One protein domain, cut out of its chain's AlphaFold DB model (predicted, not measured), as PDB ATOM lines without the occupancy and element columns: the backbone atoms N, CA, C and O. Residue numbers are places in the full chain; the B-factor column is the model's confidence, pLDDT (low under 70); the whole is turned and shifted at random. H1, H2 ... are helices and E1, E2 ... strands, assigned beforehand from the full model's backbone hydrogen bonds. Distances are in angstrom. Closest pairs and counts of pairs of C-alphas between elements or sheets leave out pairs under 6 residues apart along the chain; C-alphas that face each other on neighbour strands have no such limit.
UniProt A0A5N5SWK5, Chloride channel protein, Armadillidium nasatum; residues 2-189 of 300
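AT A GLANCE: This is residues 2 to 189 of the 300 residues of the protein "Chloride channel protein" of Armadillidium nasatum (UniProt A0A5N5SWK5). Four long helices pack in a row, in the order H5, H6, H7, H9, with H6 and H7 making the middle; H8 packs on H7 and H9 to complete a bundle of three, while the shorter H2 and H4 pack on H5 and H3 packs on H6. At one end of the longest axis is the small strand hairpin of E1 and E2, and at the other is the short H10, with H1 near H5 on the edge of the row. The printed part has 188 residues with ten named helices and two named strands, in the order H1 H2 H3 H4 H5 H6 E1 E2 H7 H8 H9 H10; the sheet, E1 - E2, is antiparallel and the class is mostly helix. The whole is compact, with a radius of gyration of the C-alphas of 17.4 A, and spans 58 by 42 by 26 A.

HOW THE PARTS SIT: E1, residues 113 to 115, and E2, residues 118 to 120, form a hairpin at 142 degrees between their directions; N 113 and O 120 are 2.9 A apart and N 120 and O 113 3.0 A, both within hydrogen-bond range. A tight link joins E2 to H7, residues 124 to 140, the hub, which touches four helices. H6, residues 87 to 108, touches H7 at a tilt of 37 degrees, only just steep, opposite ways; their closest C-alphas, of Gly 94 and Ala 132, are 3.9 A apart. H9, residues 159 to 176, touches H7 at a tilt of 36 degrees, only just steep, the same way, closest at the C-alphas of Ala 134 and Val 166, 4.0 A. H8, residues 144 to 153, forms a helical hairpin with H7, a shallow tilt of 30 degrees, closest at the C-alphas of Ala 133 and Ser 146, 5.1 A. H7, H8 and H9 are an up and down bundle, each running against the one before it. H10, residues 180 to 187, only just touches H7, with 3 pairs of C-alphas within 8 A, the closest those of Val 139 and Val 180, 6.1 A. H5, residues 59 to 79, forms a helical hairpin with H6 at a shallow tilt of 14 degrees, closest at the C-alphas of Ile 67 and Ile 93, 5.3 A; H5 and H7 are apart. H3, residues 23 to 30, touches residues 92 to 99 of H6, closest at the C-alphas of Val 27 and Lys 92, 6.4 A. H2, residues 13 to 17, touches residues 62 to 69 of H5, closest at the C-alphas of Val 17 and Tyr 66, 4.7 A. H4, residues 43 to 52, only just touches H5, with 3 pairs within 8 A, the closest the C-alphas of Trp 52 and Ile 59, 6.2 A. H1, residues 2 to 7, is close to but not clearly touching H5, the C-alphas of Tyr 4 and Gly 73 being 7.4 A apart. Every O i to N i+4 pair is within hydrogen-bond range in H1, H3, H5, H6, H7, H8, H9 and H10; H4 has 3 of 6, and H2 has 0 of 1, with 2 of 2 O i to N i+3 pairs within range.

IN THESE COORDINATES: E1 measures 6.2 A and E2 6.3 A from first to last C-alpha. H6 is the longest helix by residues, 31.7 A, from C-alpha 87 at (53.717, -45.923, 16.007) to C-alpha 108 at (44.574, -22.429, -3.174). H5 measures 30.4 A, H9 26.0 A and H7 24.4 A. H1 begins at C-alpha 2, (33.925, -47.214, 28.082), and H10 ends at C-alpha 187, (59.002, -42.389, 33.280).

THE WHOLE: The two C-alphas farthest apart, of Gly 117 and Lys 189, are 59.4 A apart. The printed part has no cut. The link from H3 to H4, residues 31 to 42, is long. Mean pLDDT of the printed part is 89.4, and residue 116 is the one printed residue under 70.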
ATOM      1  N   SER A   2      35.312 -47.624  28.372       71.88
ATOM      2  CA  SER A   2      33.925 -47.214  28.082       71.88
ATOM      3  C   SER A   2      33.798 -45.797  27.510       71.88
ATOM      4  O   SER A   2      33.137 -45.622  26.501       71.88
ATOM      5  N   VAL A   3      34.519 -44.812  28.062       81.19
ATOM      6  CA  VAL A   3      34.491 -43.419  27.562       81.19
ATOM      7  C   VAL A   3      34.993 -43.308  26.117       81.19
ATOM      8  O   VAL A   3      34.364 -42.650  25.296       81.19
ATOM      9  N   TYR A   4      36.095 -43.988  25.783       82.94
ATOM     10  CA  TYR A   4      36.631 -43.986  24.419       82.94
ATOM     11  C   TYR A   4      35.668 -44.680  23.448       82.94
ATOM     12  O   TYR A   4      35.413 -44.159  22.374       82.94
ATOM     13  N   SER A   5      35.054 -45.797  23.857       82.62
ATOM     14  CA  SER A   5      34.039 -46.487  23.049       82.62
ATOM     15  C   SER A   5      32.793 -45.635  22.800       82.62
ATOM     16  O   SER A   5      32.235 -45.700  21.711       82.62
ATOM     17  N   THR A   6      32.353 -44.842  23.781       84.75
ATOM     18  CA  THR A   6      31.224 -43.915  23.614       84.75
ATOM     19  C   THR A   6      31.567 -42.789  22.640       84.75
ATOM     20  O   THR A   6      30.744 -42.438  21.802       84.75
ATOM     21  N   LEU A   7      32.788 -42.247  22.708       84.31
ATOM     22  CA  LEU A   7      33.237 -41.192  21.796       84.31
ATOM     23  C   LEU A   7      33.529 -41.716  20.379       84.31
ATOM     24  O   LEU A   7      33.298 -41.007  19.409       84.31
ATOM     25  N   SER A   8      33.992 -42.957  20.240       85.31
ATOM     26  CA  SER A   8      34.222 -43.610  18.944       85.31
ATOM     27  C   SER A   8      32.964 -44.228  18.330       85.31
ATOM     28  O   SER A   8      33.078 -44.960  17.351       85.31
ATOM     29  N   PHE A   9      31.776 -43.998  18.896       87.69
ATOM     30  CA  PHE A   9      30.552 -44.589  18.368       87.69
ATOM     31  C   PHE A   9      30.233 -44.023  16.967       87.69
ATOM     32  O   PHE A   9      30.040 -42.805  16.861       87.69
ATOM     33  N   PRO A  10      30.148 -44.865  15.910       83.06
ATOM     34  CA  PRO A  10      30.059 -44.411  14.519       83.06
ATOM     35  C   PRO A  10      28.875 -43.505  14.205       83.06
ATOM     36  O   PRO A  10      29.032 -42.585  13.425       83.06
ATOM     37  N   LEU A  11      27.719 -43.710  14.844       81.50
ATOM     38  CA  LEU A  11      26.509 -42.903  14.615       81.50
ATOM     39  C   LEU A  11      26.472 -41.600  15.441       81.50
ATOM     40  O   LEU A  11      25.505 -40.849  15.368       81.50
ATOM     41  N   GLY A  12      27.481 -41.360  16.284       85.31
ATOM     42  CA  GLY A  12      27.596 -40.169  17.123       85.31
ATOM     43  C   GLY A  12      28.812 -39.330  16.740       85.31
ATOM     44  O   GLY A  12      28.992 -38.942  15.591       85.31
ATOM     45  N   PHE A  13      29.686 -39.070  17.714       83.88
ATOM     46  CA  PHE A  13      30.931 -38.325  17.484       83.88
ATOM     47  C   PHE A  13      31.895 -39.053  16.528       83.88
ATOM     48  O   PHE A  13      32.700 -38.412  15.852       83.88
ATOM     49  N   GLY A  14      31.770 -40.378  16.409       83.25
ATOM     50  CA  GLY A  14      32.558 -41.200  15.498       83.25
ATOM     51  C   GLY A  14      32.416 -40.837  14.015       83.25
ATOM     52  O   GLY A  14      33.377 -41.026  13.268       83.25
ATOM     53  N   MET A  15      31.297 -40.215  13.611       84.94
ATOM     54  CA  MET A  15      31.094 -39.696  12.248       84.94
ATOM     55  C   MET A  15      32.167 -38.674  11.848       84.94
ATOM     56  O   MET A  15      32.579 -38.624  10.697       84.94
ATOM     57  N   LEU A  16      32.653 -37.864  12.797       86.25
ATOM     58  CA  LEU A  16      33.659 -36.823  12.532       86.25
ATOM     59  C   LEU A  16      35.079 -37.384  12.398       86.25
ATOM     60  O   LEU A  16      35.972 -36.697  11.909       86.25
ATOM     61  N   VAL A  17      35.299 -38.611  12.869       87.81
ATOM     62  CA  VAL A  17      36.618 -39.252  12.976       87.81
ATOM     63  C   VAL A  17      36.719 -40.452  12.023       87.81
ATOM     64  O   VAL A  17      37.686 -41.209  12.086       87.81
ATOM     65  N   ALA A  18      35.724 -40.661  11.154       86.88
ATOM     66  CA  ALA A  18      35.634 -41.841  10.297       86.88
ATOM     67  C   ALA A  18      35.819 -43.147  11.106       86.88
ATOM     68  O   ALA A  18      36.616 -44.022  10.752       86.88
ATOM     69  N   SER A  19      35.159 -43.248  12.268       86.31
ATOM     70  CA  SER A  19      35.378 -44.352  13.216       86.31
ATOM     71  C   SER A  19      34.799 -45.691  12.759       86.31
ATOM     72  O   SER A  19      35.112 -46.712  13.366       86.31
ATOM     73  N   ASP A  20      33.953 -45.683  11.729       87.31
ATOM     74  CA  ASP A  20      33.409 -46.894  11.103       87.31
ATOM     75  C   ASP A  20      34.492 -47.676  10.337       87.31
ATOM     76  O   ASP A  20      34.422 -48.890  10.152       87.31
ATOM     77  N   LEU A  21      35.567 -46.984   9.953       89.25
ATOM     78  CA  LEU A  21      36.697 -47.574   9.257       89.25
ATOM     79  C   LEU A  21      37.686 -48.227  10.218       89.25
ATOM     80  O   LEU A  21      38.052 -47.694  11.270       89.25
ATOM     81  N   THR A  22      38.236 -49.357   9.781       92.00
ATOM     82  CA  THR A  22      39.387 -49.963  10.456       92.00
ATOM     83  C   THR A  22      40.625 -49.072  10.330       92.00
ATOM     84  O   THR A  22      40.766 -48.280   9.396       92.00
ATOM     85  N   THR A  23      41.588 -49.227  11.240       89.94
ATOM     86  CA  THR A  23      42.814 -48.407  11.246       89.94
ATOM     87  C   THR A  23      43.610 -48.490   9.947       89.94
ATOM     88  O   THR A  23      44.228 -47.506   9.556       89.94
ATOM     89  N   HIS A  24      43.607 -49.654   9.291       90.31
ATOM     90  CA  HIS A  24      44.259 -49.842   7.999       90.31
ATOM     91  C   HIS A  24      43.544 -49.046   6.902       90.31
ATOM     92  O   HIS A  24      44.186 -48.294   6.174       90.31
ATOM     93  N   HIS A  25      42.214 -49.150   6.831       92.31
ATOM     94  CA  HIS A  25      41.415 -48.427   5.841       92.31
ATOM     95  C   HIS A  25      41.524 -46.908   6.006       92.31
ATOM     96  O   HIS A  25      41.724 -46.217   5.017       92.31
ATOM     97  N   GLN A  26      41.523 -46.398   7.244       93.31
ATOM     98  CA  GLN A  26      41.749 -44.970   7.503       93.31
ATOM     99  C   GLN A  26      43.063 -44.464   6.884       93.31
ATOM    100  O   GLN A  26      43.093 -43.391   6.292       93.31
ATOM    101  N   VAL A  27      44.154 -45.230   7.004       93.00
ATOM    102  CA  VAL A  27      45.457 -44.858   6.419       93.00
ATOM    103  C   VAL A  27      45.411 -44.901   4.894       93.00
ATOM    104  O   VAL A  27      45.887 -43.973   4.246       93.00
ATOM    105  N   VAL A  28      44.825 -45.955   4.321       92.56
ATOM    106  CA  VAL A  28      44.697 -46.103   2.864       92.56
ATOM    107  C   VAL A  28      43.889 -44.951   2.267       92.56
ATOM    108  O   VAL A  28      44.304 -44.365   1.270       92.56
ATOM    109  N   GLU A  29      42.780 -44.566   2.898       93.62
ATOM    110  CA  GLU A  29      41.961 -43.442   2.444       93.62
ATOM    111  C   GLU A  29      42.686 -42.099   2.584       93.62
ATOM    112  O   GLU A  29      42.650 -41.288   1.657       93.62
ATOM    113  N   LEU A  30      43.433 -41.878   3.672       93.69
ATOM    114  CA  LEU A  30      44.282 -40.690   3.826       93.69
ATOM    115  C   LEU A  30      45.367 -40.597   2.738       93.69
ATOM    116  O   LEU A  30      45.773 -39.490   2.373       93.69
ATOM    117  N   PHE A  31      45.830 -41.728   2.203       92.94
ATOM    118  CA  PHE A  31      46.793 -41.800   1.096       92.94
ATOM    119  C   PHE A  31      46.144 -41.835  -0.289       92.94
ATOM    120  O   PHE A  31      46.855 -41.911  -1.289       92.94
ATOM    121  N   SER A  32      44.816 -41.732  -0.379       91.75
ATOM    122  CA  SER A  32      44.118 -41.728  -1.665       91.75
ATOM    123  C   SER A  32      44.614 -40.599  -2.577       91.75
ATOM    124  O   SER A  32      44.788 -39.455  -2.156       91.75
ATOM    125  N   ASN A  33      44.796 -40.890  -3.864       88.75
ATOM    126  CA  ASN A  33      45.235 -39.905  -4.863       88.75
ATOM    127  C   ASN A  33      44.090 -39.006  -5.369       88.75
ATOM    128  O   ASN A  33      44.139 -38.496  -6.484       88.75
ATOM    129  N   ILE A  34      43.046 -38.844  -4.562       89.50
ATOM    130  CA  ILE A  34      41.824 -38.107  -4.888       89.50
ATOM    131  C   ILE A  34      41.901 -36.751  -4.191       89.50
ATOM    132  O   ILE A  34      42.431 -36.677  -3.089       89.50
ATOM    133  N   THR A  35      41.368 -35.693  -4.791       89.81
ATOM    134  CA  THR A  35      41.195 -34.398  -4.117       89.81
ATOM    135  C   THR A  35      39.820 -34.372  -3.467       89.81
ATOM    136  O   THR A  35      38.810 -34.438  -4.170       89.81
ATOM    137  N   TRP A  36      39.752 -34.300  -2.139       88.69
ATOM    138  CA  TRP A  36      38.469 -34.409  -1.444       88.69
ATOM    139  C   TRP A  36      37.627 -33.129  -1.507       88.69
ATOM    140  O   TRP A  36      36.422 -33.168  -1.267       88.69
ATOM    141  N   THR A  37      38.231 -31.996  -1.867       86.25
ATOM    142  CA  THR A  37      37.526 -30.724  -2.104       86.25
ATOM    143  C   THR A  37      37.001 -30.563  -3.537       86.25
ATOM    144  O   THR A  37      36.556 -29.478  -3.905       86.25
ATOM    145  N   LYS A  38      37.064 -31.608  -4.371       82.81
ATOM    146  CA  LYS A  38      36.595 -31.586  -5.764       82.81
ATOM    147  C   LYS A  38      35.067 -31.460  -5.842       82.81
ATOM    148  O   LYS A  38      34.348 -32.176  -5.153       82.81
ATOM    149  N   GLU A  39      34.575 -30.588  -6.727       76.38
ATOM    150  CA  GLU A  39      33.137 -30.289  -6.860       76.38
ATOM    151  C   GLU A  39      32.311 -31.456  -7.429       76.38
ATOM    152  O   GLU A  39      31.195 -31.685  -6.977       76.38
ATOM    153  N   ASN A  40      32.869 -32.222  -8.377       81.50
ATOM    154  CA  ASN A  40      32.191 -33.347  -9.035       81.50
ATOM    155  C   ASN A  40      32.999 -34.652  -8.879       81.50
ATOM    156  O   ASN A  40      33.790 -34.991  -9.772       81.50
ATOM    157  N   PRO A  41      32.865 -35.363  -7.746       83.12
ATOM    158  CA  PRO A  41      33.527 -36.644  -7.534       83.12
ATOM    159  C   PRO A  41      32.864 -37.777  -8.335       83.12
ATOM    160  O   PRO A  41      31.657 -37.776  -8.568       83.12
ATOM    161  N   ASN A  42      33.659 -38.767  -8.749       88.31
ATOM    162  CA  ASN A  42      33.140 -40.035  -9.282       88.31
ATOM    163  C   ASN A  42      32.497 -40.876  -8.155       88.31
ATOM    164  O   ASN A  42      32.787 -40.640  -6.989       88.31
ATOM    165  N   VAL A  43      31.694 -41.899  -8.474       86.00
ATOM    166  CA  VAL A  43      31.004 -42.758  -7.482       86.00
ATOM    167  C   VAL A  43      31.981 -43.337  -6.448       86.00
ATOM    168  O   VAL A  43      31.759 -43.199  -5.253       86.00
ATOM    169  N   TYR A  44      33.122 -43.870  -6.895       83.56
ATOM    170  CA  TYR A  44      34.175 -44.373  -5.998       83.56
ATOM    171  C   TYR A  44      34.848 -43.275  -5.158       83.56
ATOM    172  O   TYR A  44      35.265 -43.514  -4.030       83.56
ATOM    173  N   GLU A  45      34.995 -42.066  -5.710       86.06
ATOM    174  CA  GLU A  45      35.569 -40.929  -4.977       86.06
ATOM    175  C   GLU A  45      34.587 -40.433  -3.910       86.06
ATOM    176  O   GLU A  45      35.004 -40.035  -2.825       86.06
ATOM    177  N   PHE A  46      33.287 -40.489  -4.210       86.44
ATOM    178  CA  PHE A  46      32.217 -40.089  -3.310       86.44
ATOM    179  C   PHE A  46      32.162 -40.977  -2.065       86.44
ATOM    180  O   PHE A  46      32.116 -40.427  -0.972       86.44
ATOM    181  N   GLU A  47      32.265 -42.304  -2.207       86.31
ATOM    182  CA  GLU A  47      32.282 -43.240  -1.066       86.31
ATOM    183  C   GLU A  47      33.407 -42.920  -0.067       86.31
ATOM    184  O   GLU A  47      33.192 -42.892   1.142       86.31
ATOM    185  N   ILE A  48      34.609 -42.607  -0.564       86.81
ATOM    186  CA  ILE A  48      35.740 -42.227   0.295       86.81
ATOM    187  C   ILE A  48      35.482 -40.862   0.941       86.81
ATOM    188  O   ILE A  48      35.710 -40.687   2.133       86.81
ATOM    189  N   ILE A  49      35.011 -39.874   0.176       87.75
ATOM    190  CA  ILE A  49      34.763 -38.523   0.697       87.75
ATOM    191  C   ILE A  49      33.648 -38.534   1.753       87.75
ATOM    192  O   ILE A  49      33.739 -37.786   2.726       87.75
ATOM    193  N   GLU A  50      32.630 -39.381   1.597       88.06
ATOM    194  CA  GLU A  50      31.522 -39.536   2.543       88.06
ATOM    195  C   GLU A  50      32.009 -39.976   3.930       88.06
ATOM    196  O   GLU A  50      31.539 -39.448   4.936       88.06
ATOM    197  N   ASN A  51      33.040 -40.823   4.007       89.19
ATOM    198  CA  ASN A  51      33.634 -41.227   5.287       89.19
ATOM    199  C   ASN A  51      34.308 -40.066   6.040       89.19
ATOM    200  O   ASN A  51      34.393 -40.082   7.269       89.19
ATOM    201  N   TRP A  52      34.798 -39.052   5.317       89.25
ATOM    202  CA  TRP A  52      35.569 -37.929   5.872       89.25
ATOM    203  C   TRP A  52      34.811 -36.603   5.872       89.25
ATOM    204  O   TRP A  52      35.330 -35.587   6.347       89.25
ATOM    205  N   ARG A  53      33.567 -36.587   5.396       87.62
ATOM    206  CA  ARG A  53      32.711 -35.404   5.318       87.62
ATOM    207  C   ARG A  53      31.395 -35.684   6.024       87.62
ATOM    208  O   ARG A  53      30.770 -36.703   5.788       87.62
ATOM    209  N   THR A  54      30.924 -34.743   6.842       86.44
ATOM    210  CA  THR A  54      29.548 -34.818   7.358       86.44
ATOM    211  C   THR A  54      28.664 -33.768   6.687       86.44
ATOM    212  O   THR A  54      29.190 -32.778   6.171       86.44
ATOM    213  N   PRO A  55      27.327 -33.927   6.700       82.94
ATOM    214  CA  PRO A  55      26.414 -32.958   6.090       82.94
ATOM    215  C   PRO A  55      26.539 -31.534   6.650       82.94
ATOM    216  O   PRO A  55      26.196 -30.574   5.965       82.94
ATOM    217  N   TRP A  56      27.026 -31.387   7.887       84.38
ATOM    218  CA  TRP A  56      27.063 -30.109   8.605       84.38
ATOM    219  C   TRP A  56      28.474 -29.538   8.783       84.38
ATOM    220  O   TRP A  56      28.612 -28.407   9.247       84.38
ATOM    221  N   THR A  57      29.525 -30.290   8.441       87.19
ATOM    222  CA  THR A  57      30.923 -29.873   8.634       87.19
ATOM    223  C   THR A  57      31.740 -29.949   7.348       87.19
ATOM    224  O   THR A  57      31.469 -30.727   6.436       87.19
ATOM    225  N   ASN A  58      32.792 -29.132   7.293       89.19
ATOM    226  CA  ASN A  58      33.784 -29.187   6.224       89.19
ATOM    227  C   ASN A  58      34.844 -30.253   6.512       89.19
ATOM    228  O   ASN A  58      35.139 -30.569   7.666       89.19
ATOM    229  N   ILE A  59      35.501 -30.724   5.455       90.44
ATOM    230  CA  ILE A  59      36.519 -31.773   5.549       90.44
ATOM    231  C   ILE A  59      37.722 -31.382   6.415       90.44
ATOM    232  O   ILE A  59      38.239 -32.196   7.174       90.44
ATOM    233  N   PHE A  60      38.109 -30.103   6.380       93.00
ATOM    234  CA  PHE A  60      39.166 -29.554   7.226       93.00
ATOM    235  C   PHE A  60      38.825 -29.657   8.717       93.00
ATOM    236  O   PHE A  60      39.698 -29.961   9.527       93.00
ATOM    237  N   VAL A  61      37.555 -29.437   9.078       92.50
ATOM    238  CA  VAL A  61      37.089 -29.545  10.467       92.50
ATOM    239  C   VAL A  61      37.129 -31.002  10.909       92.50
ATOM    240  O   VAL A  61      37.660 -31.286  11.978       92.50
ATOM    241  N   ASN A  62      36.650 -31.927  10.075       92.75
ATOM    242  CA  ASN A  62      36.683 -33.357  10.384       92.75
ATOM    243  C   ASN A  62      38.112 -33.873  10.554       92.75
ATOM    244  O   ASN A  62      38.413 -34.520  11.550       92.75
ATOM    245  N   LEU A  63      39.026 -33.516   9.648       94.06
ATOM    246  CA  LEU A  63      40.437 -33.886   9.765       94.06
ATOM    247  C   LEU A  63      41.101 -33.286  11.013       94.06
ATOM    248  O   LEU A  63      41.890 -33.959  11.677       94.06
ATOM    249  N   PHE A  64      40.770 -32.046  11.377       94.88
ATOM    250  CA  PHE A  64      41.275 -31.440  12.608       94.88
ATOM    251  C   PHE A  64      40.755 -32.166  13.856       94.88
ATOM    252  O   PHE A  64      41.532 -32.522  14.743       94.88
ATOM    253  N   VAL A  65      39.450 -32.454  13.904       93.75
ATOM    254  CA  VAL A  65      38.832 -33.239  14.982       93.75
ATOM    255  C   VAL A  65      39.442 -34.642  15.047       93.75
ATOM    256  O   VAL A  65      39.754 -35.115  16.138       93.75
ATOM    257  N   TYR A  66      39.700 -35.275  13.900       94.31
ATOM    258  CA  TYR A  66      40.375 -36.568  13.800       94.31
ATOM    259  C   TYR A  66      41.772 -36.547  14.425       94.31
ATOM    260  O   TYR A  66      42.120 -37.455  15.188       94.31
ATOM    261  N   ILE A  67      42.567 -35.510  14.138       95.69
ATOM    262  CA  ILE A  67      43.907 -35.328  14.709       95.69
ATOM    263  C   ILE A  67      43.824 -35.210  16.228       95.69
ATOM    264  O   ILE A  67      44.505 -35.956  16.932       95.69
ATOM    265  N   VAL A  68      42.971 -34.318  16.740       94.81
ATOM    266  CA  VAL A  68      42.823 -34.089  18.185       94.81
ATOM    267  C   VAL A  68      42.334 -35.357  18.885       94.81
ATOM    268  O   VAL A  68      42.908 -35.771  19.893       94.81
ATOM    269  N   PHE A  69      41.322 -36.020  18.325       92.94
ATOM    270  CA  PHE A  69      40.778 -37.255  18.878       92.94
ATOM    271  C   PHE A  69      41.820 -38.379  18.908       92.94
ATOM    272  O   PHE A  69      42.003 -39.028  19.940       92.94
ATOM    273  N   THR A  70      42.546 -38.584  17.804       93.31
ATOM    274  CA  THR A  70      43.587 -39.618  17.709       93.31
ATOM    275  C   THR A  70      44.760 -39.309  18.638       93.31
ATOM    276  O   THR A  70      45.274 -40.220  19.290       93.31
ATOM    277  N   PHE A  71      45.149 -38.038  18.768       93.62
ATOM    278  CA  PHE A  71      46.187 -37.594  19.697       93.62
ATOM    279  C   PHE A  71      45.798 -37.887  21.148       93.62
ATOM    280  O   PHE A  71      46.490 -38.652  21.823       93.62
ATOM    281  N   CYS A  72      44.653 -37.384  21.617       92.25
ATOM    282  CA  CYS A  72      44.171 -37.644  22.974       92.25
ATOM    283  C   CYS A  72      43.977 -39.146  23.237       92.25
ATOM    284  O   CYS A  72      44.393 -39.653  24.280       92.25
ATOM    285  N   GLY A  73      43.407 -39.870  22.270       90.31
ATOM    286  CA  GLY A  73      43.235 -41.319  22.330       90.31
ATOM    287  C   GLY A  73      44.558 -42.066  22.491       90.31
ATOM    288  O   GLY A  73      44.653 -42.962  23.326       90.31
ATOM    289  N   SER A  74      45.598 -41.667  21.750       90.88
ATOM    290  CA  SER A  74      46.935 -42.269  21.832       90.88
ATOM    291  C   SER A  74      47.617 -42.032  23.180       90.88
ATOM    292  O   SER A  74      48.203 -42.963  23.734       90.88
ATOM    293  N   VAL A  75      47.475 -40.829  23.753       89.00
ATOM    294  CA  VAL A  75      47.996 -40.513  25.087       89.00
ATOM    295  C   VAL A  75      47.320 -41.413  26.115       89.00
ATOM    296  O   VAL A  75      48.009 -42.118  26.848       89.00
ATOM    297  N   VAL A  76      45.984 -41.484  26.108       89.00
ATOM    298  CA  VAL A  76      45.233 -42.349  27.032       89.00
ATOM    299  C   VAL A  76      45.614 -43.817  26.835       89.00
ATOM    300  O   VAL A  76      45.906 -44.499  27.814       89.00
ATOM    301  N   ALA A  77      45.677 -44.303  25.593       87.44
ATOM    302  CA  ALA A  77      46.044 -45.685  25.296       87.44
ATOM    303  C   ALA A  77      47.445 -46.037  25.822       87.44
ATOM    304  O   ALA A  77      47.610 -47.093  26.427       87.44
ATOM    305  N   SER A  78      48.421 -45.131  25.685       85.25
ATOM    306  CA  SER A  78      49.794 -45.352  26.159       85.25
ATOM    307  C   SER A  78      49.925 -45.448  27.686       85.25
ATOM    308  O   SER A  78      50.886 -46.032  28.187       85.25
ATOM    309  N   THR A  79      48.955 -44.906  28.433       85.31
ATOM    310  CA  THR A  79      48.931 -44.980  29.906       85.31
ATOM    311  C   THR A  79      48.318 -46.272  30.442       85.31
ATOM    312  O   THR A  79      48.480 -46.585  31.622       85.31
ATOM    313  N   LEU A  80      47.622 -47.042  29.600       86.75
ATOM    314  CA  LEU A  80      47.005 -48.296  30.018       86.75
ATOM    315  C   LEU A  80      48.065 -49.404  30.149       86.75
ATOM    316  O   LEU A  80      48.971 -49.493  29.319       86.75
ATOM    317  N   PRO A  81      47.953 -50.301  31.147       85.56
ATOM    318  CA  PRO A  81      48.872 -51.424  31.337       85.56
ATOM    319  C   PRO A  81      48.561 -52.571  30.358       85.56
ATOM    320  O   PRO A  81      48.322 -53.707  30.760       85.56
ATOM    321  N   VAL A  82      48.520 -52.266  29.062       87.62
ATOM    322  CA  VAL A  82      48.211 -53.199  27.972       87.62
ATOM    323  C   VAL A  82      49.339 -53.116  26.942       87.62
ATOM    324  O   VAL A  82      49.849 -52.021  26.694       87.62
ATOM    325  N   PRO A  83      49.770 -54.234  26.330       86.75
ATOM    326  CA  PRO A  83      50.718 -54.177  25.224       86.75
ATOM    327  C   PRO A  83      50.088 -53.427  24.041       86.75
ATOM    328  O   PRO A  83      49.218 -53.950  23.350       86.75
ATOM    329  N   SER A  84      50.525 -52.188  23.811       83.75
ATOM    330  CA  SER A  84      50.070 -51.354  22.695       83.75
ATOM    331  C   SER A  84      51.246 -50.652  22.023       83.75
ATOM    332  O   SER A  84      52.129 -50.133  22.707       83.75
ATOM    333  N   GLY A  85      51.246 -50.604  20.691       87.94
ATOM    334  CA  GLY A  85      52.224 -49.842  19.915       87.94
ATOM    335  C   GLY A  85      51.799 -48.383  19.728       87.94
ATOM    336  O   GLY A  85      50.632 -48.111  19.454       87.94
ATOM    337  N   ILE A  86      52.751 -47.447  19.823       91.19
ATOM    338  CA  ILE A  86      52.488 -46.006  19.651       91.19
ATOM    339  C   ILE A  86      52.690 -45.511  18.209       91.19
ATOM    340  O   ILE A  86      52.237 -44.426  17.853       91.19
ATOM    341  N   PHE A  87      53.334 -46.320  17.362       93.44
ATOM    342  CA  PHE A  87      53.717 -45.923  16.007       93.44
ATOM    343  C   PHE A  87      52.513 -45.628  15.104       93.44
ATOM    344  O   PHE A  87      52.467 -44.578  14.477       93.44
ATOM    345  N   ILE A  88      51.508 -46.513  15.064       93.69
ATOM    346  CA  ILE A  88      50.352 -46.364  14.162       93.69
ATOM    347  C   ILE A  88      49.531 -45.096  14.474       93.69
ATOM    348  O   ILE A  88      49.237 -44.354  13.542       93.69
ATOM    349  N   PRO A  89      49.157 -44.782  15.732       93.75
ATOM    350  CA  PRO A  89      48.450 -43.534  16.029       93.75
ATOM    351  C   PRO A  89      49.219 -42.281  15.598       93.75
ATOM    352  O   PRO A  89      48.638 -41.400  14.972       93.75
ATOM    353  N   VAL A  90      50.525 -42.231  15.873       94.81
ATOM    354  CA  VAL A  90      51.412 -41.135  15.455       94.81
ATOM    355  C   VAL A  90      51.445 -41.027  13.932       94.81
ATOM    356  O   VAL A  90      51.273 -39.946  13.377       94.81
ATOM    357  N   PHE A  91      51.580 -42.160  13.248       95.75
ATOM    358  CA  PHE A  91      51.571 -42.236  11.794       95.75
ATOM    359  C   PHE A  91      50.283 -41.660  11.187       95.75
ATOM    360  O   PHE A  91      50.340 -40.849  10.265       95.75
ATOM    361  N   LYS A  92      49.120 -42.013  11.753       95.50
ATOM    362  CA  LYS A  92      47.809 -41.492  11.331       95.50
ATOM    363  C   LYS A  92      47.665 -39.990  11.565       95.50
ATOM    364  O   LYS A  92      47.123 -39.298  10.711       95.50
ATOM    365  N   ILE A  93      48.154 -39.483  12.698       96.75
ATOM    366  CA  ILE A  93      48.151 -38.043  12.996       96.75
ATOM    367  C   ILE A  93      48.978 -37.289  11.949       96.75
ATOM    368  O   ILE A  93      48.494 -36.314  11.377       96.75
ATOM    369  N   GLY A  94      50.181 -37.780  11.641       96.81
ATOM    370  CA  GLY A  94      51.031 -37.208  10.597       96.81
ATOM    371  C   GLY A  94      50.382 -37.237   9.215       96.81
ATOM    372  O   GLY A  94      50.405 -36.230   8.507       96.81
ATOM    373  N   ALA A  95      49.754 -38.360   8.852       96.38
ATOM    374  CA  ALA A  95      49.023 -38.502   7.595       96.38
ATOM    375  C   ALA A  95      47.886 -37.477   7.488       96.38
ATOM    376  O   ALA A  95      47.800 -36.736   6.512       96.38
ATOM    377  N   ALA A  96      47.060 -37.353   8.531       96.50
ATOM    378  CA  ALA A  96      45.975 -36.379   8.572       96.50
ATOM    379  C   ALA A  96      46.483 -34.926   8.505       96.50
ATOM    380  O   ALA A  96      45.913 -34.117   7.775       96.50
ATOM    381  N   MET A  97      47.583 -34.591   9.192       96.62
ATOM    382  CA  MET A  97      48.205 -33.262   9.094       96.62
ATOM    383  C   MET A  97      48.702 -32.967   7.675       96.62
ATOM    384  O   MET A  97      48.419 -31.900   7.131       96.62
ATOM    385  N   GLY A  98      49.400 -33.920   7.052       96.00
ATOM    386  CA  GLY A  98      49.845 -33.798   5.664       96.00
ATOM    387  C   GLY A  98      48.672 -33.670   4.692       96.00
ATOM    388  O   GLY A  98      48.721 -32.866   3.762       96.00
ATOM    389  N   ARG A  99      47.577 -34.393   4.951       95.69
ATOM    390  CA  ARG A  99      46.351 -34.329   4.156       95.69
ATOM    391  C   ARG A  99      45.692 -32.955   4.219       95.69
ATOM    392  O   ARG A  99      45.360 -32.419   3.169       95.69
ATOM    393  N   ILE A 100      45.569 -32.357   5.408       95.62
ATOM    394  CA  ILE A 100      45.049 -30.987   5.568       95.62
ATOM    395  C   ILE A 100      45.855 -30.003   4.714       95.62
ATOM    396  O   ILE A 100      45.269 -29.201   3.992       95.62
ATOM    397  N   VAL A 101      47.188 -30.084   4.765       95.12
ATOM    398  CA  VAL A 101      48.070 -29.212   3.972       95.12
ATOM    399  C   VAL A 101      47.893 -29.464   2.471       95.12
ATOM    400  O   VAL A 101      47.815 -28.512   1.699       95.12
ATOM    401  N   GLY A 102      47.783 -30.726   2.050       93.44
ATOM    402  CA  GLY A 102      47.561 -31.094   0.652       93.44
ATOM    403  C   GLY A 102      46.229 -30.587   0.092       93.44
ATOM    404  O   GLY A 102      46.205 -29.999  -0.987       93.44
ATOM    405  N   GLU A 103      45.132 -30.764   0.833       93.38
ATOM    406  CA  GLU A 103      43.804 -30.267   0.441       93.38
ATOM    407  C   GLU A 103      43.766 -28.731   0.448       93.38
ATOM    408  O   GLU A 103      43.192 -28.115  -0.447       93.38
ATOM    409  N   PHE A 104      44.447 -28.084   1.401       93.12
ATOM    410  CA  PHE A 104      44.592 -26.628   1.405       93.12
ATOM    411  C   PHE A 104      45.325 -26.131   0.150       93.12
ATOM    412  O   PHE A 104      44.869 -25.194  -0.502       93.12
ATOM    413  N   MET A 105      46.414 -26.796  -0.246       91.44
ATOM    414  CA  MET A 105      47.136 -26.475  -1.481       91.44
ATOM    415  C   MET A 105      46.278 -26.684  -2.735       91.44
ATOM    416  O   MET A 105      46.353 -25.871  -3.655       91.44
ATOM    417  N   ALA A 106      45.436 -27.721  -2.766       89.75
ATOM    418  CA  ALA A 106      44.515 -27.973  -3.875       89.75
ATOM    419  C   ALA A 106      43.424 -26.891  -4.001       89.75
ATOM    420  O   ALA A 106      43.079 -26.501  -5.114       89.75
ATOM    421  N   VAL A 107      42.924 -26.360  -2.878       89.69
ATOM    422  CA  VAL A 107      41.963 -25.240  -2.866       89.69
ATOM    423  C   VAL A 107      42.620 -23.927  -3.295       89.69
ATOM    424  O   VAL A 107      42.018 -23.155  -4.038       89.69
ATOM    425  N   MET A 108      43.853 -23.667  -2.851       89.19
ATOM    426  CA  MET A 108      44.574 -22.429  -3.174       89.19
ATOM    427  C   MET A 108      45.046 -22.376  -4.635       89.19
ATOM    428  O   MET A 108      45.080 -21.298  -5.228       89.19
ATOM    429  N   PHE A 109      45.395 -23.523  -5.224       87.44
ATOM    430  CA  PHE A 109      45.880 -23.633  -6.603       87.44
ATOM    431  C   PHE A 109      45.052 -24.654  -7.406       87.44
ATOM    432  O   PHE A 109      45.560 -25.719  -7.770       87.44
ATOM    433  N   PRO A 110      43.784 -24.339  -7.734       81.44
ATOM    434  CA  PRO A 110      42.870 -25.288  -8.379       81.44
ATOM    435  C   PRO A 110      43.316 -25.686  -9.795       81.44
ATOM    436  O   PRO A 110      43.122 -26.826 -10.215       81.44
ATOM    437  N   SER A 111      43.980 -24.781 -10.520       78.38
ATOM    438  CA  SER A 111      44.574 -25.052 -11.841       78.38
ATOM    439  C   SER A 111      45.904 -25.820 -11.771       78.38
ATOM    440  O   SER A 111      46.518 -26.083 -12.802       78.38
ATOM    441  N   GLY A 112      46.358 -26.189 -10.568       80.75
ATOM    442  CA  GLY A 112      47.650 -26.824 -10.345       80.75
ATOM    443  C   GLY A 112      48.829 -25.852 -10.417       80.75
ATOM    444  O   GLY A 112      48.671 -24.632 -10.496       80.75
ATOM    445  N   LEU A 113      50.035 -26.412 -10.370       80.62
ATOM    446  CA  LEU A 113      51.283 -25.664 -10.486       80.62
ATOM    447  C   LEU A 113      51.795 -25.757 -11.926       80.62
ATOM    448  O   LEU A 113      51.969 -26.851 -12.468       80.62
ATOM    449  N   SER A 114      52.046 -24.603 -12.543       74.75
ATOM    450  CA  SER A 114      52.676 -24.526 -13.862       74.75
ATOM    451  C   SER A 114      54.193 -24.637 -13.704       74.75
ATOM    452  O   SER A 114      54.833 -23.707 -13.214       74.75
ATOM    453  N   TYR A 115      54.776 -25.756 -14.130       71.88
ATOM    454  CA  TYR A 115      56.227 -25.949 -14.160       71.88
ATOM    455  C   TYR A 115      56.644 -26.486 -15.531       71.88
ATOM    456  O   TYR A 115      56.058 -27.438 -16.039       71.88
ATOM    457  N   GLY A 116      57.624 -25.845 -16.173       69.44
ATOM    458  CA  GLY A 116      58.138 -26.292 -17.476       69.44
ATOM    459  C   GLY A 116      57.129 -26.255 -18.636       69.44
ATOM    460  O   GLY A 116      57.306 -26.985 -19.604       69.44
ATOM    461  N   GLY A 117      56.073 -25.436 -18.551       74.19
ATOM    462  CA  GLY A 117      55.045 -25.313 -19.598       74.19
ATOM    463  C   GLY A 117      53.905 -26.337 -19.518       74.19
ATOM    464  O   GLY A 117      52.964 -26.241 -20.301       74.19
ATOM    465  N   PHE A 118      53.942 -27.261 -18.553       73.44
ATOM    466  CA  PHE A 118      52.862 -28.208 -18.269       73.44
ATOM    467  C   PHE A 118      52.161 -27.849 -16.950       73.44
ATOM    468  O   PHE A 118      52.800 -27.392 -15.998       73.44
ATOM    469  N   GLN A 119      50.838 -28.041 -16.891       76.12
ATOM    470  CA  GLN A 119      50.072 -27.900 -15.649       76.12
ATOM    471  C   GLN A 119      50.050 -29.231 -14.902       76.12
ATOM    472  O   GLN A 119      49.509 -30.221 -15.394       76.12
ATOM    473  N   HIS A 120      50.628 -29.246 -13.703       79.81
ATOM    474  CA  HIS A 120      50.596 -30.403 -12.818       79.81
ATOM    475  C   HIS A 120      49.550 -30.188 -11.727       79.81
ATOM    476  O   HIS A 120      49.656 -29.259 -10.923       79.81
ATOM    477  N   HIS A 121      48.536 -31.057 -11.693       80.75
ATOM    478  CA  HIS A 121      47.545 -31.033 -10.624       80.75
ATOM    479  C   HIS A 121      48.175 -31.475  -9.299       80.75
ATOM    480  O   HIS A 121      49.035 -32.358  -9.259       80.75
ATOM    481  N   ILE A 122      47.746 -30.844  -8.210       86.44
ATOM    482  CA  ILE A 122      48.231 -31.146  -6.866       86.44
ATOM    483  C   ILE A 122      47.529 -32.412  -6.386       86.44
ATOM    484  O   ILE A 122      46.309 -32.501  -6.453       86.44
ATOM    485  N   ILE A 123      48.298 -33.388  -5.897       88.94
ATOM    486  CA  ILE A 123      47.768 -34.651  -5.371       88.94
ATOM    487  C   ILE A 123      47.915 -34.631  -3.841       88.94
ATOM    488  O   ILE A 123      49.031 -34.824  -3.341       88.94
ATOM    489  N   PRO A 124      46.829 -34.421  -3.068       90.81
ATOM    490  CA  PRO A 124      46.891 -34.337  -1.604       90.81
ATOM    491  C   PRO A 124      47.428 -35.607  -0.926       90.81
ATOM    492  O   PRO A 124      48.053 -35.523   0.133       90.81
ATOM    493  N   GLY A 125      47.253 -36.778  -1.553       91.06
ATOM    494  CA  GLY A 125      47.797 -38.053  -1.072       91.06
ATOM    495  C   GLY A 125      49.318 -38.031  -0.882       91.06
ATOM    496  O   GLY A 125      49.817 -38.515   0.131       91.06
ATOM    497  N   GLY A 126      50.060 -37.364  -1.774       91.44
ATOM    498  CA  GLY A 126      51.513 -37.210  -1.640       91.44
ATOM    499  C   GLY A 126      51.921 -36.408  -0.399       91.44
ATOM    500  O   GLY A 126      52.863 -36.775   0.301       91.44
ATOM    501  N   TYR A 127      51.171 -35.353  -0.067       93.75
ATOM    502  CA  TYR A 127      51.412 -34.545   1.134       93.75
ATOM    503  C   TYR A 127      51.086 -35.319   2.415       93.75
ATOM    504  O   TYR A 127      51.811 -35.208   3.402       93.75
ATOM    505  N   SER A 128      50.036 -36.144   2.383       94.81
ATOM    506  CA  SER A 128      49.678 -37.060   3.473       94.81
ATOM    507  C   SER A 128      50.814 -38.045   3.779       94.81
ATOM    508  O   SER A 128      51.231 -38.178   4.928       94.81
ATOM    509  N   ILE A 129      51.406 -38.648   2.743       94.12
ATOM    510  CA  ILE A 129      52.561 -39.554   2.852       94.12
ATOM    511  C   ILE A 129      53.767 -38.850   3.501       94.12
ATOM    512  O   ILE A 129      54.368 -39.381   4.439       94.12
ATOM    513  N   VAL A 130      54.096 -37.633   3.047       95.31
ATOM    514  CA  VAL A 130      55.189 -36.820   3.615       95.31
ATOM    515  C   VAL A 130      54.927 -36.508   5.092       95.31
ATOM    516  O   VAL A 130      55.814 -36.693   5.925       95.31
ATOM    517  N   GLY A 131      53.710 -36.070   5.430       96.12
ATOM    518  CA  GLY A 131      53.318 -35.751   6.805       96.12
ATOM    519  C   GLY A 131      53.386 -36.962   7.736       96.12
ATOM    520  O   GLY A 131      53.897 -36.851   8.852       96.12
ATOM    521  N   ALA A 132      52.945 -38.131   7.264       95.94
ATOM    522  CA  ALA A 132      53.012 -39.387   8.008       95.94
ATOM    523  C   ALA A 132      54.460 -39.768   8.350       95.94
ATOM    524  O   ALA A 132      54.776 -40.022   9.513       95.94
ATOM    525  N   ALA A 133      55.348 -39.749   7.350       96.00
ATOM    526  CA  ALA A 133      56.763 -40.063   7.524       96.00
ATOM    527  C   ALA A 133      57.461 -39.072   8.466       96.00
ATOM    528  O   ALA A 133      58.175 -39.488   9.386       96.00
ATOM    529  N   ALA A 134      57.245 -37.771   8.242       97.19
ATOM    530  CA  ALA A 134      57.921 -36.701   8.964       97.19
ATOM    531  C   ALA A 134      57.498 -36.646  10.433       97.19
ATOM    532  O   ALA A 134      58.358 -36.600  11.311       97.19
ATOM    533  N   PHE A 135      56.196 -36.721  10.720       96.75
ATOM    534  CA  PHE A 135      55.707 -36.708  12.097       96.75
ATOM    535  C   PHE A 135      56.106 -37.984  12.847       96.75
ATOM    536  O   PHE A 135      56.578 -37.903  13.979       96.75
ATOM    537  N   ALA A 136      56.003 -39.159  12.214       96.19
ATOM    538  CA  ALA A 136      56.464 -40.401  12.830       96.19
ATOM    539  C   ALA A 136      57.969 -40.364  13.126       96.19
ATOM    540  O   ALA A 136      58.365 -40.692  14.240       96.19
ATOM    541  N   GLY A 137      58.786 -39.900  12.174       96.31
ATOM    542  CA  GLY A 137      60.238 -39.791  12.345       96.31
ATOM    543  C   GLY A 137      60.648 -38.771  13.403       96.31
ATOM    544  O   GLY A 137      61.581 -39.020  14.163       96.31
ATOM    545  N   ALA A 138      59.913 -37.662  13.510       96.88
ATOM    546  CA  ALA A 138      60.094 -36.667  14.563       96.88
ATOM    547  C   ALA A 138      59.778 -37.228  15.954       96.88
ATOM    548  O   ALA A 138      60.495 -36.959  16.904       96.88
ATOM    549  N   VAL A 139      58.733 -38.041  16.092       95.25
ATOM    550  CA  VAL A 139      58.333 -38.602  17.391       95.25
ATOM    551  C   VAL A 139      59.250 -39.753  17.834       95.25
ATOM    552  O   VAL A 139      59.515 -39.921  19.029       95.25
ATOM    553  N   THR A 140      59.750 -40.552  16.886       94.88
ATOM    554  CA  THR A 140      60.647 -41.687  17.166       94.88
ATOM    555  C   THR A 140      62.129 -41.329  17.149       94.88
ATOM    556  O   THR A 140      62.937 -42.159  17.550       94.88
ATOM    557  N   HIS A 141      62.494 -40.129  16.693       95.00
ATOM    558  CA  HIS A 141      63.869 -39.730  16.375       95.00
ATOM    559  C   HIS A 141      64.569 -40.643  15.351       95.00
ATOM    560  O   HIS A 141      65.784 -40.832  15.395       95.00
ATOM    561  N   THR A 142      63.829 -41.208  14.390       94.62
ATOM    562  CA  THR A 142      64.396 -42.116  13.380       94.62
ATOM    563  C   THR A 142      64.127 -41.646  11.955       94.62
ATOM    564  O   THR A 142      63.036 -41.202  11.619       94.62
ATOM    565  N   ILE A 143      65.123 -41.798  11.077       94.44
ATOM    566  CA  ILE A 143      64.989 -41.496   9.637       94.44
ATOM    567  C   ILE A 143      64.336 -42.674   8.886       94.44
ATOM    568  O   ILE A 143      63.724 -42.489   7.831       94.44
ATOM    569  N   SER A 144      64.407 -43.882   9.462       95.06
ATOM    570  CA  SER A 144      63.849 -45.126   8.912       95.06
ATOM    571  C   SER A 144      62.341 -45.080   8.666       95.06
ATOM    572  O   SER A 144      61.846 -45.856   7.852       95.06
ATOM    573  N   THR A 145      61.607 -44.156   9.295       93.69
ATOM    574  CA  THR A 145      60.178 -43.952   9.019       93.69
ATOM    575  C   THR A 145      59.920 -43.600   7.558       93.69
ATOM    576  O   THR A 145      58.940 -44.069   6.993       93.69
ATOM    577  N   SER A 146      60.829 -42.861   6.918       92.75
ATOM    578  CA  SER A 146      60.762 -42.553   5.484       92.75
ATOM    579  C   SER A 146      60.819 -43.826   4.643       92.75
ATOM    580  O   SER A 146      60.017 -44.004   3.735       92.75
ATOM    581  N   VAL A 147      61.741 -44.733   4.981       92.81
ATOM    582  CA  VAL A 147      61.937 -46.003   4.267       92.81
ATOM    583  C   VAL A 147      60.698 -46.882   4.388       92.81
ATOM    584  O   VAL A 147      60.192 -47.344   3.372       92.81
ATOM    585  N   ILE A 148      60.146 -47.013   5.601       92.94
ATOM    586  CA  ILE A 148      58.895 -47.748   5.846       92.94
ATOM    587  C   ILE A 148      57.770 -47.196   4.962       92.94
ATOM    588  O   ILE A 148      57.017 -47.953   4.358       92.94
ATOM    589  N   VAL A 149      57.659 -45.873   4.842       91.50
ATOM    590  CA  VAL A 149      56.628 -45.239   4.012       91.50
ATOM    591  C   VAL A 149      56.823 -45.511   2.522       91.50
ATOM    592  O   VAL A 149      55.841 -45.747   1.816       91.50
ATOM    593  N   PHE A 150      58.058 -45.531   2.023       89.25
ATOM    594  CA  PHE A 150      58.316 -45.899   0.627       89.25
ATOM    595  C   PHE A 150      57.991 -47.363   0.346       89.25
ATOM    596  O   PHE A 150      57.392 -47.663  -0.684       89.25
ATOM    597  N   GLU A 151      58.330 -48.260   1.270       90.69
ATOM    598  CA  GLU A 151      57.979 -49.674   1.152       90.69
ATOM    599  C   GLU A 151      56.457 -49.872   1.142       90.69
ATOM    600  O   GLU A 151      55.946 -50.623   0.316       90.69
ATOM    601  N   LEU A 152      55.720 -49.147   1.991       86.88
ATOM    602  CA  LEU A 152      54.256 -49.219   2.055       86.88
ATOM    603  C   LEU A 152      53.560 -48.624   0.824       86.88
ATOM    604  O   LEU A 152      52.516 -49.118   0.410       86.88
ATOM    605  N   THR A 153      54.106 -47.551   0.253       85.44
ATOM    606  CA  THR A 153      53.510 -46.872  -0.913       85.44
ATOM    607  C   THR A 153      53.902 -47.519  -2.240       85.44
ATOM    608  O   THR A 153      53.229 -47.302  -3.246       85.44
ATOM    609  N   GLY A 154      54.985 -48.305  -2.270       83.06
ATOM    610  CA  GLY A 154      55.478 -48.980  -3.472       83.06
ATOM    611  C   GLY A 154      56.002 -48.033  -4.559       83.06
ATOM    612  O   GLY A 154      56.243 -48.468  -5.684       83.06
ATOM    613  N   GLN A 155      56.169 -46.740  -4.255       78.25
ATOM    614  CA  GLN A 155      56.596 -45.709  -5.204       78.25
ATOM    615  C   GLN A 155      57.711 -44.841  -4.610       78.25
ATOM    616  O   GLN A 155      57.526 -44.153  -3.610       78.25
ATOM    617  N   ILE A 156      58.868 -44.814  -5.278       81.88
ATOM    618  CA  ILE A 156      60.056 -44.050  -4.844       81.88
ATOM    619  C   ILE A 156      60.162 -42.654  -5.478       81.88
ATOM    620  O   ILE A 156      61.111 -41.920  -5.214       81.88
ATOM    621  N   THR A 157      59.199 -42.252  -6.308       77.50
ATOM    622  CA  THR A 157      59.261 -40.997  -7.081       77.50
ATOM    623  C   THR A 157      59.392 -39.753  -6.195       77.50
ATOM    624  O   THR A 157      60.028 -38.779  -6.584       77.50
ATOM    625  N   HIS A 158      58.851 -39.796  -4.974       78.25
ATOM    626  CA  HIS A 158      58.865 -38.685  -4.016       78.25
ATOM    627  C   HIS A 158      59.900 -38.868  -2.891       78.25
ATOM    628  O   HIS A 158      59.742 -38.306  -1.807       78.25
ATOM    629  N   ILE A 159      60.968 -39.646  -3.131       87.31
ATOM    630  CA  ILE A 159      61.937 -40.014  -2.088       87.31
ATOM    631  C   ILE A 159      62.644 -38.804  -1.468       87.31
ATOM    632  O   ILE A 159      62.751 -38.688  -0.248       87.31
ATOM    633  N   LEU A 160      63.092 -37.866  -2.306       90.44
ATOM    634  CA  LEU A 160      63.913 -36.740  -1.870       90.44
ATOM    635  C   LEU A 160      63.118 -35.737  -1.010       90.44
ATOM    636  O   LEU A 160      63.579 -35.445   0.095       90.44
ATOM    637  N   PRO A 161      61.916 -35.267  -1.410       90.00
ATOM    638  CA  PRO A 161      61.112 -34.375  -0.569       90.00
ATOM    639  C   PRO A 161      60.720 -34.990   0.780       90.00
ATOM    640  O   PRO A 161      60.787 -34.312   1.804       90.00
ATOM    641  N   VAL A 162      60.356 -36.277   0.800       92.88
ATOM    642  CA  VAL A 162      59.994 -36.985   2.037       92.88
ATOM    643  C   VAL A 162      61.200 -37.078   2.976       92.88
ATOM    644  O   VAL A 162      61.077 -36.731   4.148       92.88
ATOM    645  N   MET A 163      62.376 -37.478   2.476       94.19
ATOM    646  CA  MET A 163      63.585 -37.565   3.307       94.19
ATOM    647  C   MET A 163      63.987 -36.208   3.887       94.19
ATOM    648  O   MET A 163      64.314 -36.126   5.069       94.19
ATOM    649  N   VAL A 164      63.927 -35.135   3.091       95.62
ATOM    650  CA  VAL A 164      64.226 -33.777   3.575       95.62
ATOM    651  C   VAL A 164      63.241 -33.359   4.669       95.62
ATOM    652  O   VAL A 164      63.671 -32.880   5.718       95.62
ATOM    653  N   ALA A 165      61.939 -33.593   4.480       95.75
ATOM    654  CA  ALA A 165      60.928 -33.284   5.489       95.75
ATOM    655  C   ALA A 165      61.157 -34.059   6.798       95.75
ATOM    656  O   ALA A 165      61.080 -33.476   7.880       95.75
ATOM    657  N   VAL A 166      61.493 -35.351   6.712       96.50
ATOM    658  CA  VAL A 166      61.781 -36.191   7.885       96.50
ATOM    659  C   VAL A 166      63.045 -35.730   8.607       96.50
ATOM    660  O   VAL A 166      63.043 -35.659   9.833       96.50
ATOM    661  N   LEU A 167      64.107 -35.375   7.879       96.69
ATOM    662  CA  LEU A 167      65.343 -34.860   8.472       96.69
ATOM    663  C   LEU A 167      65.114 -33.546   9.221       96.69
ATOM    664  O   LEU A 167      65.579 -33.406  10.351       96.69
ATOM    665  N   ILE A 168      64.370 -32.609   8.627       96.94
ATOM    666  CA  ILE A 168      64.039 -31.329   9.268       96.94
ATOM    667  C   ILE A 168      63.182 -31.568  10.514       96.94
ATOM    668  O   ILE A 168      63.492 -31.041  11.582       96.94
ATOM    669  N   ALA A 169      62.133 -32.387  10.405       96.56
ATOM    670  CA  ALA A 169      61.234 -32.662  11.520       96.56
ATOM    671  C   ALA A 169      61.956 -33.376  12.678       96.56
ATOM    672  O   ALA A 169      61.783 -32.996  13.834       96.56
ATOM    673  N   ASN A 170      62.818 -34.352  12.370       95.62
ATOM    674  CA  ASN A 170      63.649 -35.041  13.354       95.62
ATOM    675  C   ASN A 170      64.671 -34.090  14.002       95.62
ATOM    676  O   ASN A 170      64.803 -34.074  15.221       95.62
ATOM    677  N   GLY A 171      65.337 -33.240  13.213       94.88
ATOM    678  CA  GLY A 171      66.270 -32.240  13.736       94.88
ATOM    679  C   GLY A 171      65.605 -31.263  14.709       94.88
ATOM    680  O   GLY A 171      66.136 -31.013  15.787       94.88
ATOM    681  N   ILE A 172      64.410 -30.761  14.377       96.25
ATOM    682  CA  ILE A 172      63.640 -29.882  15.271       96.25
ATOM    683  C   ILE A 172      63.194 -30.633  16.533       96.25
ATOM    684  O   ILE A 172      63.315 -30.097  17.634       96.25
ATOM    685  N   ALA A 173      62.706 -31.869  16.400       94.88
ATOM    686  CA  ALA A 173      62.266 -32.671  17.539       94.88
ATOM    687  C   ALA A 173      63.411 -32.943  18.524       94.88
ATOM    688  O   ALA A 173      63.248 -32.666  19.710       94.88
ATOM    689  N   GLN A 174      64.584 -33.349  18.026       91.19
ATOM    690  CA  GLN A 174      65.775 -33.605  18.844       91.19
ATOM    691  C   GLN A 174      66.242 -32.383  19.638       91.19
ATOM    692  O   GLN A 174      66.745 -32.532  20.750       91.19
ATOM    693  N   LEU A 175      66.074 -31.177  19.086       91.50
ATOM    694  CA  LEU A 175      66.419 -29.936  19.781       91.50
ATOM    695  C   LEU A 175      65.432 -29.595  20.904       91.50
ATOM    696  O   LEU A 175      65.822 -28.970  21.888       91.50
ATOM    697  N   LEU A 176      64.159 -29.968  20.753       92.81
ATOM    698  CA  LEU A 176      63.095 -29.548  21.663       92.81
ATOM    699  C   LEU A 176      62.789 -30.575  22.747       92.81
ATOM    700  O   LEU A 176      62.557 -30.181  23.888       92.81
ATOM    701  N   GLN A 177      62.721 -31.862  22.411       92.12
ATOM    702  CA  GLN A 177      62.237 -32.918  23.300       92.12
ATOM    703  C   GLN A 177      63.011 -34.231  23.100       92.12
ATOM    704  O   GLN A 177      63.521 -34.493  22.017       92.12
ATOM    705  N   PRO A 178      63.111 -35.089  24.133       90.38
ATOM    706  CA  PRO A 178      63.599 -36.456  23.963       90.38
ATOM    707  C   PRO A 178      62.619 -37.298  23.134       90.38
ATOM    708  O   PRO A 178      61.425 -36.996  23.079       90.38
ATOM    709  N   SER A 179      63.101 -38.406  22.560       92.81
ATOM    710  CA  SER A 179      62.221 -39.325  21.835       92.81
ATOM    711  C   SER A 179      61.127 -39.872  22.760       92.81
ATOM    712  O   SER A 179      61.274 -39.928  23.992       92.81
ATOM    713  N   VAL A 180      60.016 -40.332  22.180       92.38
ATOM    714  CA  VAL A 180      58.947 -40.963  22.970       92.38
ATOM    715  C   VAL A 180      59.450 -42.190  23.728       92.38
ATOM    716  O   VAL A 180      59.063 -42.400  24.877       92.38
ATOM    717  N   TYR A 181      60.340 -42.983  23.133       91.50
ATOM    718  CA  TYR A 181      60.874 -44.179  23.784       91.50
ATOM    719  C   TYR A 181      61.796 -43.830  24.955       91.50
ATOM    720  O   TYR A 181      61.645 -44.410  26.032       91.50
ATOM    721  N   ASP A 182      62.656 -42.821  24.805       90.44
ATOM    722  CA  ASP A 182      63.500 -42.332  25.902       90.44
ATOM    723  C   ASP A 182      62.653 -41.761  27.040       90.44
ATOM    724  O   ASP A 182      62.936 -41.978  28.220       90.44
ATOM    725  N   SER A 183      61.571 -41.062  26.691       90.38
ATOM    726  CA  SER A 183      60.606 -40.536  27.657       90.38
ATOM    727  C   SER A 183      59.935 -41.662  28.444       90.38
ATOM    728  O   SER A 183      59.866 -41.599  29.671       90.38
ATOM    729  N   ILE A 184      59.503 -42.733  27.769       89.38
ATOM    730  CA  ILE A 184      58.907 -43.910  28.416       89.38
ATOM    731  C   ILE A 184      59.915 -44.595  29.347       89.38
ATOM    732  O   ILE A 184      59.552 -44.950  30.470       89.38
ATOM    733  N   ILE A 185      61.173 -44.760  28.925       90.06
ATOM    734  CA  ILE A 185      62.244 -45.347  29.750       90.06
ATOM    735  C   ILE A 185      62.453 -44.522  31.027       90.06
ATOM    736  O   ILE A 185      62.493 -45.089  32.122       90.06
ATOM    737  N   LYS A 186      62.512 -43.187  30.902       88.06
ATOM    738  CA  LYS A 186      62.658 -42.256  32.034       88.06
ATOM    739  C   LYS A 186      61.464 -42.308  32.990       88.06
ATOM    740  O   LYS A 186      61.664 -42.416  34.197       88.06
ATOM    741  N   ILE A 187      60.232 -42.296  32.470       88.94
ATOM    742  CA  ILE A 187      59.002 -42.389  33.280       88.94
ATOM    743  C   ILE A 187      58.944 -43.725  34.030       88.94
ATOM    744  O   ILE A 187      58.619 -43.757  35.217       88.94
ATOM    745  N   LYS A 188      59.305 -44.827  33.363       87.12
ATOM    746  CA  LYS A 188      59.337 -46.167  33.967       87.12
ATOM    747  C   LYS A 188      60.548 -46.410  34.874       87.12
ATOM    748  O   LYS A 188      60.595 -47.457  35.513       87.12
ATOM    749  N   LYS A 189      61.502 -45.473  34.951       87.94
ATOM    750  CA  LYS A 189      62.749 -45.583  35.730       87.94
ATOM    751  C   LYS A 189      63.500 -46.893  35.469       87.94
ATOM    752  O   LYS A 189      64.004 -47.528  36.394       87.94
TER     753      LYS A 189